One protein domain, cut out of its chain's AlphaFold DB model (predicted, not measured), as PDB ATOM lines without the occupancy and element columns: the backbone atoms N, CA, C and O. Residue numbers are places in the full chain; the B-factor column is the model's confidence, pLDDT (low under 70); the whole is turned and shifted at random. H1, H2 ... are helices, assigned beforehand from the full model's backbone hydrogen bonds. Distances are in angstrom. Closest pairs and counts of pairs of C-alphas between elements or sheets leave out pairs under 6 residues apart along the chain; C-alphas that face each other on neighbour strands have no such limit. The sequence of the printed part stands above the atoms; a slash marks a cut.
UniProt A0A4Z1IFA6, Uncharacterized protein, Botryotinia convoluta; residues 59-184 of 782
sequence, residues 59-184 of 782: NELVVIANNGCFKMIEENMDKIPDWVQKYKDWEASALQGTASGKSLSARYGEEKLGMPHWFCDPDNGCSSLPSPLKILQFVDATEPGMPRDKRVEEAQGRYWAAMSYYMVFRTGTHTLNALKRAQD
ATOM      1  N   ASN A  59      25.508  24.087 113.242       81.69
ATOM      2  CA  ASN A  59      24.887  24.169 111.917       81.69
ATOM      3  C   ASN A  59      25.928  24.310 110.795       81.69
ATOM      4  O   ASN A  59      25.789  23.670 109.756       81.69
ATOM      5  N   GLU A  60      26.985  25.102 111.003       82.94
ATOM      6  CA  GLU A  60      28.077  25.247 110.030       82.94
ATOM      7  C   GLU A  60      28.812  23.919 109.821       82.94
ATOM      8  O   GLU A  60      29.060  23.523 108.682       82.94
ATOM      9  N   LEU A  61      29.085  23.180 110.902       83.94
ATOM     10  CA  LEU A  61      29.731  21.865 110.835       83.94
ATOM     11  C   LEU A  61      28.919  20.858 110.010       83.94
ATOM     12  O   LEU A  61      29.487  20.106 109.217       83.94
ATOM     13  N   VAL A  62      27.591  20.861 110.155       84.31
ATOM     14  CA  VAL A  62      26.693  19.996 109.373       84.31
ATOM     15  C   VAL A  62      26.705  20.372 107.890       84.31
ATOM     16  O   VAL A  62      26.700  19.480 107.042       84.31
ATOM     17  N   VAL A  63      26.744  21.664 107.556       86.94
ATOM     18  CA  VAL A  63      26.827  22.118 106.159       86.94
ATOM     19  C   VAL A  63      28.159  21.701 105.533       86.94
ATOM     20  O   VAL A  63      28.163  21.132 104.442       86.94
ATOM     21  N   ILE A  64      29.279  21.906 106.234       85.62
ATOM     22  CA  ILE A  64      30.617  21.535 105.748       85.62
ATOM     23  C   ILE A  64      30.725  20.017 105.555       85.62
ATOM     24  O   ILE A  64      31.174  19.563 104.508       85.62
ATOM     25  N   ALA A  65      30.252  19.216 106.514       84.69
ATOM     26  CA  ALA A  65      30.293  17.755 106.428       84.69
ATOM     27  C   ALA A  65      29.522  17.183 105.218       84.69
ATOM     28  O   ALA A  65      29.848  16.093 104.747       84.69
ATOM     29  N   ASN A  66      28.509  17.902 104.717       86.62
ATOM     30  CA  ASN A  66      27.598  17.434 103.668       86.62
ATOM     31  C   ASN A  66      27.792  18.114 102.302       86.62
ATOM     32  O   ASN A  66      27.133  17.728 101.338       86.62
ATOM     33  N   ASN A  67      28.691  19.094 102.175       86.75
ATOM     34  CA  ASN A  67      28.898  19.836 100.921       86.75
ATOM     35  C   ASN A  67      29.629  19.028  99.824       86.75
ATOM     36  O   ASN A  67      29.801  19.510  98.708       86.75
ATOM     37  N   GLY A  68      30.066  17.801 100.135       84.81
ATOM     38  CA  GLY A  68      30.743  16.899  99.205       84.81
ATOM     39  C   GLY A  68      32.272  16.983  99.192       84.81
ATOM     40  O   GLY A  68      32.885  16.156  98.521       84.81
ATOM     41  N   CYS A  69      32.904  17.886  99.951       87.31
ATOM     42  CA  CYS A  69      34.367  18.032  99.976       87.31
ATOM     43  C   CYS A  69      35.102  16.835 100.611       87.31
ATOM     44  O   CYS A  69      36.290  16.634 100.373       87.31
ATOM     45  N   PHE A  70      34.398  16.007 101.388       89.25
ATOM     46  CA  PHE A  70      34.932  14.776 101.974       89.25
ATOM     47  C   PHE A  70      34.902  13.579 101.015       89.25
ATOM     48  O   PHE A  70      35.506  12.554 101.318       89.25
ATOM     49  N   LYS A  71      34.219  13.664  99.864       87.62
ATOM     50  CA  LYS A  71      34.163  12.547  98.907       87.62
ATOM     51  C   LYS A  71      35.570  12.188  98.419       87.62
ATOM     52  O   LYS A  71      36.322  13.084  98.044       87.62
ATOM     53  N   MET A  72      35.885  10.893  98.396       84.88
ATOM     54  CA  MET A  72      37.161  10.355  97.905       84.88
ATOM     55  C   MET A  72      37.161  10.249  96.376       84.88
ATOM     56  O   MET A  72      37.096   9.158  95.822       84.88
ATOM     57  N   ILE A  73      37.177  11.405  95.717       84.81
ATOM     58  CA  ILE A  73      37.324  11.560  94.263       84.81
ATOM     59  C   ILE A  73      38.612  12.332  93.977       84.81
ATOM     60  O   ILE A  73      39.017  13.150  94.809       84.81
ATOM     61  N   GLU A  74      39.243  12.084  92.826       81.25
ATOM     62  CA  GLU A  74      40.529  12.700  92.446       81.25
ATOM     63  C   GLU A  74      40.496  14.226  92.618       81.25
ATOM     64  O   GLU A  74      41.329  14.788  93.323       81.25
ATOM     65  N   GLU A  75      39.433  14.882  92.139       85.19
ATOM     66  CA  GLU A  75      39.264  16.340  92.227       85.19
ATOM     67  C   GLU A  75      39.324  16.895  93.665       85.19
ATOM     68  O   GLU A  75      39.726  18.039  93.881       85.19
ATOM     69  N   ASN A  76      38.899  16.121  94.665       86.12
ATOM     70  CA  ASN A  76      38.968  16.534  96.065       86.12
ATOM     71  C   ASN A  76      40.318  16.193  96.693       86.12
ATOM     72  O   ASN A  76      40.852  17.005  97.446       86.12
ATOM     73  N   MET A  77      40.860  15.010  96.403       83.31
ATOM     74  CA  MET A  77      42.109  14.536  97.005       83.31
ATOM     75  C   MET A  77      43.329  15.304  96.477       83.31
ATOM     76  O   MET A  77      44.232  15.612  97.254       83.31
ATOM     77  N   ASP A  78      43.307  15.720  95.208       83.50
ATOM     78  CA  ASP A  78      44.358  16.535  94.582       83.50
ATOM     79  C   ASP A  78      44.482  17.933  95.201       83.50
ATOM     80  O   ASP A  78      45.532  18.571  95.112       83.50
ATOM     81  N   LYS A  79      43.428  18.414  95.874       84.31
ATOM     82  CA  LYS A  79      43.450  19.702  96.584       84.31
ATOM     83  C   LYS A  79      44.330  19.656  97.841       84.31
ATOM     84  O   LYS A  79      44.730  20.713  98.318       84.31
ATOM     85  N   ILE A  80      44.658  18.468  98.365       84.69
ATOM     86  CA  ILE A  80      45.468  18.288  99.583       84.69
ATOM     87  C   ILE A  80      46.523  17.189  99.349       84.69
ATOM     88  O   ILE A  80      46.481  16.143  99.986       84.69
ATOM     89  N   PRO A  81      47.502  17.378  98.453       73.06
ATOM     90  CA  PRO A  81      48.378  16.296  97.982       73.06
ATOM     91  C   PRO A  81      49.263  15.665  99.074       73.06
ATOM     92  O   PRO A  81      49.815  14.583  98.880       73.06
ATOM     93  N   ASP A  82      49.412  16.313 100.232       85.69
ATOM     94  CA  ASP A  82      50.247  15.843 101.339       85.69
ATOM     95  C   ASP A  82      49.522  14.908 102.327       85.69
ATOM     96  O   ASP A  82      50.151  14.400 103.258       85.69
ATOM     97  N   TRP A  83      48.224  14.638 102.139       87.00
ATOM     98  CA  TRP A  83      47.421  13.872 103.100       87.00
ATOM     99  C   TRP A  83      47.949  12.440 103.327       87.00
ATOM    100  O   TRP A  83      48.027  11.984 104.471       87.00
ATOM    101  N   VAL A  84      48.388  11.750 102.265       87.12
ATOM    102  CA  VAL A  84      48.988  10.402 102.358       87.12
ATOM    103  C   VAL A  84      50.341  10.457 103.064       87.12
ATOM    104  O   VAL A  84      50.654   9.587 103.877       87.12
ATOM    105  N   GLN A  85      51.140  11.495 102.797       90.06
ATOM    106  CA  GLN A  85      52.444  11.670 103.436       90.06
ATOM    107  C   GLN A  85      52.290  11.928 104.941       90.06
ATOM    108  O   GLN A  85      52.978  11.293 105.736       90.06
ATOM    109  N   LYS A  86      51.312  12.749 105.348       89.94
ATOM    110  CA  LYS A  86      50.957  12.954 106.765       89.94
ATOM    111  C   LYS A  86      50.574  11.645 107.457       89.94
ATOM    112  O   LYS A  86      50.991  11.401 108.589       89.94
ATOM    113  N   TYR A  87      49.799  10.788 106.786       92.94
ATOM    114  CA  TYR A  87      49.482   9.459 107.307       92.94
ATOM    115  C   TYR A  87      50.736   8.580 107.420       92.94
ATOM    116  O   TYR A  87      50.942   7.952 108.454       92.94
ATOM    117  N   LYS A  88      51.593   8.562 106.395       91.69
ATOM    118  CA  LYS A  88      52.836   7.778 106.370       91.69
ATOM    119  C   LYS A  88      53.788   8.158 107.506       91.69
ATOM    120  O   LYS A  88      54.351   7.281 108.160       91.69
ATOM    121  N   ASP A  89      53.928   9.452 107.776       91.88
ATOM    122  CA  ASP A  89      54.759   9.963 108.870       91.88
ATOM    123  C   ASP A  89      54.193   9.549 110.240       91.88
ATOM    124  O   ASP A  89      54.932   9.134 111.143       91.88
ATOM    125  N   TRP A  90      52.864   9.594 110.389       92.94
ATOM    126  CA  TRP A  90      52.187   9.073 111.576       92.94
ATOM    127  C   TRP A  90      52.361   7.554 111.719       92.94
ATOM    128  O   TRP A  90      52.710   7.092 112.801       92.94
ATOM    129  N   GLU A  91      52.187   6.777 110.648       91.31
ATOM    130  CA  GLU A  91      52.314   5.315 110.654       91.31
ATOM    131  C   GLU A  91      53.731   4.885 111.056       91.31
ATOM    132  O   GLU A  91      53.898   3.997 111.894       91.31
ATOM    133  N   ALA A  92      54.757   5.556 110.525       88.69
ATOM    134  CA  ALA A  92      56.148   5.321 110.904       88.69
ATOM    135  C   ALA A  92      56.378   5.547 112.407       88.69
ATOM    136  O   ALA A  92      57.044   4.742 113.060       88.69
ATOM    137  N   SER A  93      55.778   6.601 112.962       87.69
ATOM    138  CA  SER A  93      55.854   6.921 114.392       87.69
ATOM    139  C   SER A  93      55.071   5.917 115.249       87.69
ATOM    140  O   SER A  93      55.548   5.462 116.291       87.69
ATOM    141  N   ALA A  94      53.880   5.519 114.801       86.50
ATOM    142  CA  ALA A  94      53.020   4.571 115.499       86.50
ATOM    143  C   ALA A  94      53.661   3.176 115.577       86.50
ATOM    144  O   ALA A  94      53.664   2.565 116.648       86.50
ATOM    145  N   LEU A  95      54.274   2.700 114.489       81.31
ATOM    146  CA  LEU A  95      54.954   1.401 114.436       81.31
ATOM    147  C   LEU A  95      56.200   1.324 115.338       81.31
ATOM    148  O   LEU A  95      56.527   0.249 115.832       81.31
ATOM    149  N   GLN A  96      56.877   2.449 115.595       77.19
ATOM    150  CA  GLN A  96      58.002   2.511 116.542       77.19
ATOM    151  C   GLN A  96      57.541   2.439 118.009       77.19
ATOM    152  O   GLN A  96      58.268   1.951 118.874       77.19
ATOM    153  N   GLY A  97      56.319   2.896 118.299       64.44
ATOM    154  CA  GLY A  97      55.715   2.847 119.628       64.44
ATOM    155  C   GLY A  97      55.060   1.496 119.924       64.44
ATOM    156  O   GLY A  97      53.836   1.396 119.919       64.44
ATOM    157  N   THR A  98      55.852   0.464 120.217       54.44
ATOM    158  CA  THR A  98      55.387  -0.920 120.472       54.44
ATOM    159  C   THR A  98      54.653  -1.129 121.808       54.44
ATOM    160  O   THR A  98      54.128  -2.210 122.062       54.44
ATOM    161  N   ALA A  99      54.566  -0.108 122.666       51.25
ATOM    162  CA  ALA A  99      54.100  -0.247 124.050       51.25
ATOM    163  C   ALA A  99      52.570  -0.364 124.240       51.25
ATOM    164  O   ALA A  99      52.130  -0.716 125.331       51.25
ATOM    165  N   SER A 100      51.745  -0.058 123.230       59.06
ATOM    166  CA  SER A 100      50.286   0.075 123.429       59.06
ATOM    167  C   SER A 100      49.481  -1.220 123.270       59.06
ATOM    168  O   SER A 100      48.338  -1.271 123.720       59.06
ATOM    169  N   GLY A 101      50.019  -2.250 122.600       68.81
ATOM    170  CA  GLY A 101      49.270  -3.467 122.241       68.81
ATOM    171  C   GLY A 101      48.053  -3.243 121.321       68.81
ATOM    172  O   GLY A 101      47.353  -4.202 121.001       68.81
ATOM    173  N   LYS A 102      47.785  -1.998 120.896       82.56
ATOM    174  CA  LYS A 102      46.658  -1.605 120.038       82.56
ATOM    175  C   LYS A 102      47.043  -1.680 118.560       82.56
ATOM    176  O   LYS A 102      48.186  -1.406 118.199       82.56
ATOM    177  N   SER A 103      46.060  -1.990 117.714       87.62
ATOM    178  CA  SER A 103      46.206  -1.977 116.253       87.62
ATOM    179  C   SER A 103      46.430  -0.563 115.715       87.62
ATOM    180  O   SER A 103      46.048   0.409 116.368       87.62
ATOM    181  N   LEU A 104      46.985  -0.427 114.508       89.94
ATOM    182  CA  LEU A 104      47.113   0.879 113.857       89.94
ATOM    183  C   LEU A 104      45.750   1.553 113.675       89.94
ATOM    184  O   LEU A 104      45.605   2.710 114.052       89.94
ATOM    185  N   SER A 105      44.724   0.832 113.209       91.69
ATOM    186  CA  SER A 105      43.356   1.376 113.120       91.69
ATOM    187  C   SER A 105      42.826   1.865 114.472       91.69
ATOM    188  O   SER A 105      42.302   2.973 114.544       91.69
ATOM    189  N   ALA A 106      43.013   1.104 115.556       90.44
ATOM    190  CA  ALA A 106      42.564   1.488 116.896       90.44
ATOM    191  C   ALA A 106      43.275   2.746 117.409       90.44
ATOM    192  O   ALA A 106      42.645   3.635 117.983       90.44
ATOM    193  N   ARG A 107      44.584   2.842 117.167       91.00
ATOM    194  CA  ARG A 107      45.379   4.021 117.525       91.00
ATOM    195  C   ARG A 107      44.987   5.227 116.690       91.00
ATOM    196  O   ARG A 107      44.816   6.303 117.243       91.00
ATOM    197  N   TYR A 108      44.782   5.051 115.387       92.88
ATOM    198  CA  TYR A 108      44.321   6.126 114.514       92.88
ATOM    199  C   TYR A 108      42.936   6.632 114.941       92.88
ATOM    200  O   TYR A 108      42.715   7.838 115.035       92.88
ATOM    201  N   GLY A 109      42.021   5.716 115.271       91.12
ATOM    202  CA  GLY A 109      40.694   6.036 115.797       91.12
ATOM    203  C   GLY A 109      40.753   6.900 117.051       91.12
ATOM    204  O   GLY A 109      40.100   7.939 117.116       91.12
ATOM    205  N   GLU A 110      41.573   6.508 118.021       90.25
ATOM    206  CA  GLU A 110      41.748   7.236 119.277       90.25
ATOM    207  C   GLU A 110      42.476   8.577 119.090       90.25
ATOM    208  O   GLU A 110      41.965   9.613 119.509       90.25
ATOM    209  N   GLU A 111      43.641   8.570 118.437       90.75
ATOM    210  CA  GLU A 111      44.547   9.721 118.348       90.75
ATOM    211  C   GLU A 111      44.087  10.770 117.327       90.75
ATOM    212  O   GLU A 111      44.358  11.960 117.498       90.75
ATOM    213  N   LYS A 112      43.434  10.348 116.236       92.19
ATOM    214  CA  LYS A 112      43.118  11.226 115.098       92.19
ATOM    215  C   LYS A 112      41.628  11.460 114.901       92.19
ATOM    216  O   LYS A 112      41.273  12.547 114.450       92.19
ATOM    217  N   LEU A 113      40.767  10.502 115.250       90.62
ATOM    218  CA  LEU A 113      39.318  10.613 115.017       90.62
ATOM    219  C   LEU A 113      38.510  10.937 116.281       90.62
ATOM    220  O   LEU A 113      37.322  11.239 116.168       90.62
ATOM    221  N   GLY A 114      39.105  10.832 117.473       85.00
ATOM    222  CA  GLY A 114      38.374  10.939 118.740       85.00
ATOM    223  C   GLY A 114      37.411   9.772 118.981       85.00
ATOM    224  O   GLY A 114      36.426   9.905 119.706       85.00
ATOM    225  N   MET A 115      37.664   8.628 118.344       86.88
ATOM    226  CA  MET A 115      36.828   7.431 118.382       86.88
ATOM    227  C   MET A 115      37.598   6.282 119.060       86.88
ATOM    228  O   MET A 115      38.137   5.414 118.374       86.88
ATOM    229  N   PRO A 116      37.644   6.224 120.405       80.62
ATOM    230  CA  PRO A 116      38.486   5.275 121.152       80.62
ATOM    231  C   PRO A 116      38.086   3.798 120.988       80.62
ATOM    232  O   PRO A 116      38.852   2.904 121.339       80.62
ATOM    233  N   HIS A 117      36.890   3.531 120.459       83.19
ATOM    234  CA  HIS A 117      36.396   2.185 120.146       83.19
ATOM    235  C   HIS A 117      36.376   1.890 118.644       83.19
ATOM    236  O   HIS A 117      35.829   0.868 118.237       83.19
ATOM    237  N   TRP A 118      36.933   2.776 117.815       90.56
ATOM    238  CA  TRP A 118      37.019   2.539 116.384       90.56
ATOM    239  C   TRP A 118      38.243   1.692 116.070       90.56
ATOM    240  O   TRP A 118      39.370   2.155 116.181       90.56
ATOM    241  N   PHE A 119      38.014   0.444 115.685       89.44
ATOM    242  CA  PHE A 119      39.043  -0.467 115.202       89.44
ATOM    243  C   PHE A 119      38.536  -1.220 113.973       89.44
ATOM    244  O   PHE A 119      37.324  -1.277 113.723       89.44
ATOM    245  N   CYS A 120      39.481  -1.796 113.234       89.75
ATOM    246  CA  CYS A 120      39.221  -2.662 112.095       89.75
ATOM    247  C   CYS A 120      39.902  -4.013 112.293       89.75
ATOM    248  O   CYS A 120      41.046  -4.072 112.753       89.75
ATOM    249  N   ASP A 121      39.212  -5.088 111.936       86.44
ATOM    250  CA  ASP A 121      39.720  -6.451 111.981       86.44
ATOM    251  C   ASP A 121      39.280  -7.233 110.730       86.44
ATOM    252  O   ASP A 121      38.263  -6.901 110.122       86.44
ATOM    253  N   PRO A 122      40.055  -8.233 110.278       77.50
ATOM    254  CA  PRO A 122      39.741  -8.945 109.040       77.50
ATOM    255  C   PRO A 122      38.428  -9.741 109.104       77.50
ATOM    256  O   PRO A 122      37.783  -9.932 108.071       77.50
ATOM    257  N   ASP A 123      38.012 -10.198 110.286       78.31
ATOM    258  CA  ASP A 123      36.846 -11.065 110.450       78.31
ATOM    259  C   ASP A 123      35.523 -10.281 110.444       78.31
ATOM    260  O   ASP A 123      34.537 -10.769 109.889       78.31
ATOM    261  N   ASN A 124      35.502  -9.070 111.013       83.19
ATOM    262  CA  ASN A 124      34.293  -8.252 111.174       83.19
ATOM    263  C   ASN A 124      34.332  -6.911 110.424       83.19
ATOM    264  O   ASN A 124      33.339  -6.179 110.426       83.19
ATOM    265  N   GLY A 125      35.446  -6.570 109.779       85.75
ATOM    266  CA  GLY A 125      35.649  -5.272 109.148       85.75
ATOM    267  C   GLY A 125      35.894  -4.179 110.190       85.75
ATOM    268  O   GLY A 125      36.491  -4.418 111.237       85.75
ATOM    269  N   CYS A 126      35.452  -2.952 109.909       89.44
ATOM    270  CA  CYS A 126      35.546  -1.851 110.868       89.44
ATOM    271  C   CYS A 126      34.259  -1.696 111.681       89.44
ATOM    272  O   CYS A 126      33.159  -1.711 111.134       89.44
ATOM    273  N   SER A 127      34.419  -1.443 112.981       88.62
ATOM    274  CA  SER A 127      33.334  -1.219 113.958       88.62
ATOM    275  C   SER A 127      32.276  -0.180 113.543       88.62
ATOM    276  O   SER A 127      31.108  -0.307 113.908       88.62
ATOM    277  N   SER A 128      32.657   0.848 112.778       87.44
ATOM    278  CA  SER A 128      31.720   1.807 112.186       87.44
ATOM    279  C   SER A 128      32.305   2.501 110.959       87.44
ATOM    280  O   SER A 128      33.522   2.680 110.858       87.44
ATOM    281  N   LEU A 129      31.430   2.981 110.072       88.19
ATOM    282  CA  LEU A 129      31.806   3.911 109.007       88.19
ATOM    283  C   LEU A 129      32.315   5.236 109.622       88.19
ATOM    284  O   LEU A 129      31.636   5.778 110.503       88.19
ATOM    285  N   PRO A 130      33.472   5.771 109.189       89.19
ATOM    286  CA  PRO A 130      33.946   7.085 109.625       89.19
ATOM    287  C   PRO A 130      32.929   8.188 109.301       89.19
ATOM    288  O   PRO A 130      32.309   8.180 108.240       89.19
ATOM    289  N   SER A 131      32.755   9.152 110.209       90.12
ATOM    290  CA  SER A 131      31.807  10.260 110.030       90.12
ATOM    291  C   SER A 131      32.553  11.580 109.824       90.12
ATOM    292  O   SER A 131      33.248  12.005 110.751       90.12
ATOM    293  N   PRO A 132      32.367  12.270 108.678       91.88
ATOM    294  CA  PRO A 132      32.963  13.586 108.443       91.88
ATOM    295  C   PRO A 132      32.638  14.581 109.559       91.88
ATOM    296  O   PRO A 132      33.519  15.275 110.053       91.88
ATOM    297  N   LEU A 133      31.382  14.588 110.021       91.06
ATOM    298  CA  LEU A 133      30.909  15.491 111.070       91.06
ATOM    299  C   LEU A 133      31.634  15.275 112.406       91.06
ATOM    300  O   LEU A 133      32.063  16.242 113.028       91.06
ATOM    301  N   LYS A 134      31.789  14.018 112.846       89.88
ATOM    302  CA  LYS A 134      32.474  13.710 114.114       89.88
ATOM    303  C   LYS A 134      33.957  14.067 114.060       89.88
ATOM    304  O   LYS A 134      34.499  14.566 115.037       89.88
ATOM    305  N   ILE A 135      34.596  13.833 112.916       92.50
ATOM    306  CA  ILE A 135      36.016  14.144 112.718       92.50
ATOM    307  C   ILE A 135      36.225  15.658 112.688       92.50
ATOM    308  O   ILE A 135      37.136  16.151 113.343       92.50
ATOM    309  N   LEU A 136      35.350  16.400 112.002       90.62
ATOM    310  CA  LEU A 136      35.354  17.863 112.020       90.62
ATOM    311  C   LEU A 136      35.204  18.415 113.441       90.62
ATOM    312  O   LEU A 136      35.997  19.257 113.842       90.62
ATOM    313  N   GLN A 137      34.238  17.911 114.215       89.75
ATOM    314  CA  GLN A 137      34.044  18.293 115.621       89.75
ATOM    315  C   GLN A 137      35.278  18.003 116.479       89.75
ATOM    316  O   GLN A 137      35.645  18.805 117.333       89.75
ATOM    317  N   PHE A 138      35.923  16.860 116.252       91.19
ATOM    318  CA  PHE A 138      37.128  16.494 116.982       91.19
ATOM    319  C   PHE A 138      38.296  17.424 116.645       91.19
ATOM    320  O   PHE A 138      38.914  17.957 117.557       91.19
ATOM    321  N   VAL A 139      38.557  17.680 115.358       91.19
ATOM    322  CA  VAL A 139      39.612  18.610 114.921       91.19
ATOM    323  C   VAL A 139      39.349  20.025 115.436       91.19
ATOM    324  O   VAL A 139      40.283  20.680 115.893       91.19
ATOM    325  N   ASP A 140      38.092  20.477 115.420       87.19
ATOM    326  CA  ASP A 140      37.687  21.774 115.971       87.19
ATOM    327  C   ASP A 140      38.047  21.903 117.458       87.19
ATOM    328  O   ASP A 140      38.623  22.904 117.879       87.19
ATOM    329  N   ALA A 141      37.783  20.846 118.233       86.38
ATOM    330  CA  ALA A 141      38.053  20.808 119.663       86.38
ATOM    331  C   ALA A 141      39.542  20.620 120.010       86.38
ATOM    332  O   ALA A 141      40.009  21.155 121.016       86.38
ATOM    333  N   THR A 142      40.297  19.844 119.222       87.31
ATOM    334  CA  THR A 142      41.693  19.497 119.546       87.31
ATOM    335  C   THR A 142      42.731  20.432 118.937       87.31
ATOM    336  O   THR A 142      43.834  20.517 119.466       87.31
ATOM    337  N   GLU A 143      42.400  21.142 117.854       86.19
ATOM    338  CA  GLU A 143      43.320  22.033 117.127       86.19
ATOM    339  C   GLU A 143      42.828  23.499 117.103       86.19
ATOM    340  O   GLU A 143      42.760  24.120 116.034       86.19
ATOM    341  N   PRO A 144      42.503  24.119 118.257       77.56
ATOM    342  CA  PRO A 144      41.882  25.450 118.296       77.56
ATOM    343  C   PRO A 144      42.796  26.567 117.762       77.56
ATOM    344  O   PRO A 144      42.327  27.632 117.362       77.56
ATOM    345  N   GLY A 145      44.114  26.336 117.736       80.44
ATOM    346  CA  GLY A 145      45.105  27.268 117.187       80.44
ATOM    347  C   GLY A 145      45.209  27.260 115.657       80.44
ATOM    348  O   GLY A 145      45.915  28.097 115.092       80.44
ATOM    349  N   MET A 146      44.535  26.329 114.976       84.50
ATOM    350  CA  MET A 146      44.588  26.192 113.523       84.50
ATOM    351  C   MET A 146      43.508  27.067 112.845       84.50
ATOM    352  O   MET A 146      42.361  27.113 113.305       84.50
ATOM    353  N   PRO A 147      43.817  27.771 111.736       87.31
ATOM    354  CA  PRO A 147      42.808  28.513 110.977       87.31
ATOM    355  C   PRO A 147      41.653  27.609 110.529       87.31
ATOM    356  O   PRO A 147      41.894  26.456 110.177       87.31
ATOM    357  N   ARG A 148      40.420  28.139 110.494       83.12
ATOM    358  CA  ARG A 148      39.209  27.385 110.107       83.12
ATOM    359  C   ARG A 148      39.391  26.585 108.805       83.12
ATOM    360  O   ARG A 148      39.180  25.381 108.814       83.12
ATOM    361  N   ASP A 149      39.869  27.205 107.728       81.88
ATOM    362  CA  ASP A 149      40.045  26.512 106.436       81.88
ATOM    363  C   ASP A 149      41.037  25.338 106.532       81.88
ATOM    364  O   ASP A 149      40.774  24.247 106.033       81.88
ATOM    365  N   LYS A 150      42.131  25.516 107.285       86.69
ATOM    366  CA  LYS A 150      43.122  24.454 107.522       86.69
ATOM    367  C   LYS A 150      42.593  23.329 108.413       86.69
ATOM    368  O   LYS A 150      42.991  22.185 108.232       86.69
ATOM    369  N   ARG A 151      41.687  23.628 109.351       88.44
ATOM    370  CA  ARG A 151      40.997  22.603 110.153       88.44
ATOM    371  C   ARG A 151      40.090  21.729 109.279       88.44
ATOM    372  O   ARG A 151      39.981  20.535 109.542       88.44
ATOM    373  N   VAL A 152      39.472  22.288 108.232       89.31
ATOM    374  CA  VAL A 152      38.697  21.499 107.257       89.31
ATOM    375  C   VAL A 152      39.621  20.581 106.459       89.31
ATOM    376  O   VAL A 152      39.348  19.385 106.394       89.31
ATOM    377  N   GLU A 153      40.738  21.097 105.938       90.75
ATOM    378  CA  GLU A 153      41.742  20.295 105.218       90.75
ATOM    379  C   GLU A 153      42.304  19.152 106.082       90.75
ATOM    380  O   GLU A 153      42.407  18.006 105.640       90.75
ATOM    381  N   GLU A 154      42.615  19.438 107.348       90.69
ATOM    382  CA  GLU A 154      43.077  18.439 108.315       90.69
ATOM    383  C   GLU A 154      42.002  17.374 108.584       90.69
ATOM    384  O   GLU A 154      42.292  16.176 108.590       90.69
ATOM    385  N   ALA A 155      40.741  17.781 108.757       92.06
ATOM    386  CA  ALA A 155      39.631  16.847 108.929       92.06
ATOM    387  C   ALA A 155      39.403  15.979 107.681       92.06
ATOM    388  O   ALA A 155      39.116  14.787 107.820       92.06
ATOM    389  N   GLN A 156      39.553  16.537 106.474       93.25
ATOM    390  CA  GLN A 156      39.463  15.797 105.211       93.25
ATOM    391  C   GLN A 156      40.560  14.733 105.115       93.25
ATOM    392  O   GLN A 156      40.243  13.562 104.906       93.25
ATOM    393  N   GLY A 157      41.822  15.097 105.369       91.50
ATOM    394  CA  GLY A 157      42.938  14.148 105.366       91.50
ATOM    395  C   GLY A 157      42.760  13.013 106.382       91.50
ATOM    396  O   GLY A 157      42.978  11.843 106.055       91.50
ATOM    397  N   ARG A 158      42.280  13.330 107.594       93.56
ATOM    398  CA  ARG A 158      41.965  12.323 108.625       93.56
ATOM    399  C   ARG A 158      40.820  11.402 108.220       93.56
ATOM    400  O   ARG A 158      40.888  10.193 108.441       93.56
ATOM    401  N   TYR A 159      39.773  11.959 107.618       93.44
ATOM    402  CA  TYR A 159      38.644  11.184 107.117       93.44
ATOM    403  C   TYR A 159      39.054  10.241 105.985       93.44
ATOM    404  O   TYR A 159      38.668   9.075 106.020       93.44
ATOM    405  N   TRP A 160      39.853  10.695 105.019       92.50
ATOM    406  CA  TRP A 160      40.316   9.856 103.912       92.50
ATOM    407  C   TRP A 160      41.176   8.695 104.394       92.50
ATOM    408  O   TRP A 160      40.903   7.559 104.025       92.50
ATOM    409  N   ALA A 161      42.116   8.930 105.312       91.75
ATOM    410  CA  ALA A 161      42.888   7.849 105.922       91.75
ATOM    411  C   ALA A 161      42.001   6.850 106.693       91.75
ATOM    412  O   ALA A 161      42.171   5.636 106.566       91.75
ATOM    413  N   ALA A 162      41.013   7.333 107.457       91.50
ATOM    414  CA  ALA A 162      40.058   6.467 108.151       91.50
ATOM    415  C   ALA A 162      39.181   5.662 107.178       91.50
ATOM    416  O   ALA A 162      38.880   4.490 107.412       91.50
ATOM    417  N   MET A 163      38.771   6.281 106.074       90.19
ATOM    418  CA  MET A 163      37.967   5.636 105.048       90.19
ATOM    419  C   MET A 163      38.781   4.603 104.260       90.19
ATOM    420  O   MET A 163      38.256   3.541 103.942       90.19
ATOM    421  N   SER A 164      40.077   4.832 104.041       88.44
ATOM    422  CA  SER A 164      40.997   3.839 103.480       88.44
ATOM    423  C   SER A 164      41.030   2.556 104.315       88.44
ATOM    424  O   SER A 164      40.877   1.465 103.770       88.44
ATOM    425  N   TYR A 165      41.135   2.667 105.645       89.19
ATOM    426  CA  TYR A 165      40.993   1.514 106.548       89.19
ATOM    427  C   TYR A 165      39.639   0.823 106.387       89.19
ATOM    428  O   TYR A 165      39.578  -0.401 106.271       89.19
ATOM    429  N   TYR A 166      38.557   1.602 106.341       89.00
ATOM    430  CA  TYR A 166      37.218   1.064 106.130       89.00
ATOM    431  C   TYR A 166      37.113   0.248 104.836       89.00
ATOM    432  O   TYR A 166      36.630  -0.883 104.873       89.00
ATOM    433  N   MET A 167      37.604   0.776 103.712       83.62
ATOM    434  CA  MET A 167      37.548   0.097 102.415       83.62
ATOM    435  C   MET A 167      38.393  -1.182 102.391       83.62
ATOM    436  O   MET A 167      37.873  -2.236 102.034       83.62
ATOM    437  N   VAL A 168      39.658  -1.120 102.829       83.31
ATOM    438  CA  VAL A 168      40.580  -2.273 102.840       83.31
ATOM    439  C   VAL A 168      40.010  -3.436 103.641       83.31
ATOM    440  O   VAL A 168      39.918  -4.561 103.143       83.31
ATOM    441  N   PHE A 169      39.593  -3.171 104.878       86.94
ATOM    442  CA  PHE A 169      39.102  -4.224 105.760       86.94
ATOM    443  C   PHE A 169      37.731  -4.735 105.324       86.94
ATOM    444  O   PHE A 169      37.469  -5.927 105.448       86.94
ATOM    445  N   ARG A 170      36.887  -3.887 104.725       84.31
ATOM    446  CA  ARG A 170      35.618  -4.329 104.139       84.31
ATOM    447  C   ARG A 170      35.833  -5.258 102.939       84.31
ATOM    448  O   ARG A 170      35.201  -6.311 102.891       84.31
ATOM    449  N   THR A 171      36.754  -4.940 102.026       78.06
ATOM    450  CA  THR A 171      37.152  -5.840 100.923       78.06
ATOM    451  C   THR A 171      37.679  -7.173 101.455       78.06
ATOM    452  O   THR A 171      37.295  -8.242 100.973       78.06
ATOM    453  N   GLY A 172      38.511  -7.125 102.498       78.38
ATOM    454  CA  GLY A 172      39.030  -8.316 103.162       78.38
ATOM    455  C   GLY A 172      37.950  -9.209 103.750       78.38
ATOM    456  O   GLY A 172      37.907 -10.404 103.460       78.38
ATOM    457  N   THR A 173      37.031  -8.628 104.517       82.94
ATOM    458  CA  THR A 173      35.903  -9.356 105.102       82.94
ATOM    459  C   THR A 173      34.987  -9.944 104.026       82.94
ATOM    460  O   THR A 173      34.563 -11.094 104.157       82.94
ATOM    461  N   HIS A 174      34.708  -9.219 102.935       82.25
ATOM    462  CA  HIS A 174      33.937  -9.753 101.804       82.25
ATOM    463  C   HIS A 174      34.623 -10.974 101.178       82.25
ATOM    464  O   HIS A 174      33.995 -12.031 101.082       82.25
ATOM    465  N   THR A 175      35.921 -10.873 100.887       76.81
ATOM    466  CA  THR A 175      36.729 -11.970 100.331       76.81
ATOM    467  C   THR A 175      36.738 -13.190 101.257       76.81
ATOM    468  O   THR A 175      36.498 -14.319 100.827       76.81
ATOM    469  N   LEU A 176      36.989 -12.985 102.555       80.25
ATOM    470  CA  LEU A 176      37.018 -14.066 103.545       80.25
ATOM    471  C   LEU A 176      35.659 -14.761 103.657       80.25
ATOM    472  O   LEU A 176      35.597 -15.988 103.753       80.25
ATOM    473  N   ASN A 177      34.566 -14.001 103.605       83.62
ATOM    474  CA  ASN A 177      33.217 -14.554 103.609       83.62
ATOM    475  C   ASN A 177      32.896 -15.311 102.313       83.62
ATOM    476  O   ASN A 177      32.284 -16.379 102.383       83.62
ATOM    477  N   ALA A 178      33.338 -14.817 101.154       80.56
ATOM    478  CA  ALA A 178      33.205 -15.519  99.880       80.56
ATOM    479  C   ALA A 178      33.963 -16.856  99.899       80.56
ATOM    480  O   ALA A 178      33.403 -17.879  99.515       80.56
ATOM    481  N   LEU A 179      35.190 -16.892 100.432       74.88
ATOM    482  CA  LEU A 179      35.970 -18.126 100.579       74.88
ATOM    483  C   LEU A 179      35.344 -19.119 101.562       74.88
ATOM    484  O   LEU A 179      35.273 -20.308 101.251       74.88
ATOM    485  N   LYS A 180      34.859 -18.656 102.722       82.62
ATOM    486  CA  LYS A 180      34.133 -19.506 103.685       82.62
ATOM    487  C   LYS A 180      32.899 -20.134 103.020       82.62
ATOM    488  O   LYS A 180      32.711 -21.343 103.092       82.62
ATOM    489  N   ARG A 181      32.122 -19.348 102.264       80.62
ATOM    490  CA  ARG A 181      30.986 -19.867 101.481       80.62
ATOM    491  C   ARG A 181      31.424 -20.821 100.367       80.62
ATOM    492  O   ARG A 181      30.795 -21.852 100.167       80.62
ATOM    493  N   ALA A 182      32.506 -20.519  99.651       76.69
ATOM    494  CA  ALA A 182      33.049 -21.397  98.615       76.69
ATOM    495  C   ALA A 182      33.477 -22.756  99.192       76.69
ATOM    496  O   ALA A 182      33.223 -23.791  98.574       76.69
ATOM    497  N   GLN A 183      34.058 -22.776 100.396       77.06
ATOM    498  CA  GLN A 183      34.369 -24.006 101.126       77.06
ATOM    499  C   GLN A 183      33.100 -24.833 101.378       77.06
ATOM    500  O   GLN A 183      33.084 -26.028 101.069       77.06
ATOM    501  N   ASP A 184      32.028 -24.196 101.855       75.12
ATOM    502  CA  ASP A 184      30.733 -24.848 102.088       75.12
ATOM    503  C   ASP A 184      30.101 -25.386 100.793       75.12
ATOM    504  O   ASP A 184      29.409 -26.403 100.816       75.12
TER     505      ASP A 184
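Overview. This is residues 59 to 184 of the 782 residues of an uncharacterized protein of Botryotinia convoluta (UniProt A0A4Z1IFA6). One long helix, H6, makes the long axis, and the shorter helices H3, H4 and H5 pack round its first half at differing slants, while its last residues, 178 to 184, stick out. H1 packs on H5, H2 touches no helix, and between H4 and H5 a long loop, residues 114 to 131, folds out and back. You have 126 printed residues with six named helices, H1 to H6 in chain order, and no named strand; the class is all helix. The whole is compact, with a radius of gyration of the C-alphas of 15.8 A, and only just elongated, spanning 54 by 36 by 26 A.

Along the chain. Find C-alpha 59 at (24.887, 24.169, 111.917); from there H1 runs to residue 66. H2 is short, residues 74 to 77. Next look at H3, residues 83 to 96, 20.5 A from first to last C-alpha, and H4, residues 104 to 113, 12.5 A. H5 holds residues 132 to 142 and measures 15.3 A. Then find C-alpha 148 at (39.209, 27.385, 110.107), where H6 begins; it runs 53.5 A to C-alpha 184 at (30.733, -24.848, 102.088).

Arrangement. Start at H1, which touches H5 at a steep tilt of 51 degrees, opposite ways; the closest C-alphas, of Ala 65 and Leu 133, are 5.2 A apart. H1 and H6 are near each other. H2 and H6 are apart, but only just, 8.4 A at the closest. H3 touches H6 with residues 83 to 87 alone, closest at the C-alphas of Trp 83 and Gly 157, 5.0 A, at a steep tilt of 69 degrees, only just short of about perpendicular. With residues 91 to 95 alone H3 touches H4, closest at the C-alphas of Ala 94 and Leu 104, 7.2 A. H4 touches H6 at a shallow tilt of 30 degrees, opposite ways, closest at the C-alphas of Lys 112 and Arg 158, 6.7 A. H4 and H5 only just touch, with 3 pairs of C-alphas within 8 A. H5 touches residues 151 to 159 of H6, closest at the C-alphas of Leu 136 and Ala 155, 5.4 A, at a steep tilt of 47 degrees. In H1, H3, H4, H5 and H6 every O i to N i+4 pair is within hydrogen-bond range; H2 is too short for such a pair.

Size, cuts and confidence. The C-alphas farthest apart, of Gly 145 and Asp 184, are 56.1 A apart. The printed part has no cut. The link from H4 to H5 is long, 18 residues, and within it residues 120 to 121 pair antiparallel with residues 125 to 126. Residues 96 to 101 stand free, of which 97 to 101 have pLDDT under 70; the mean of the printed part is 85.4.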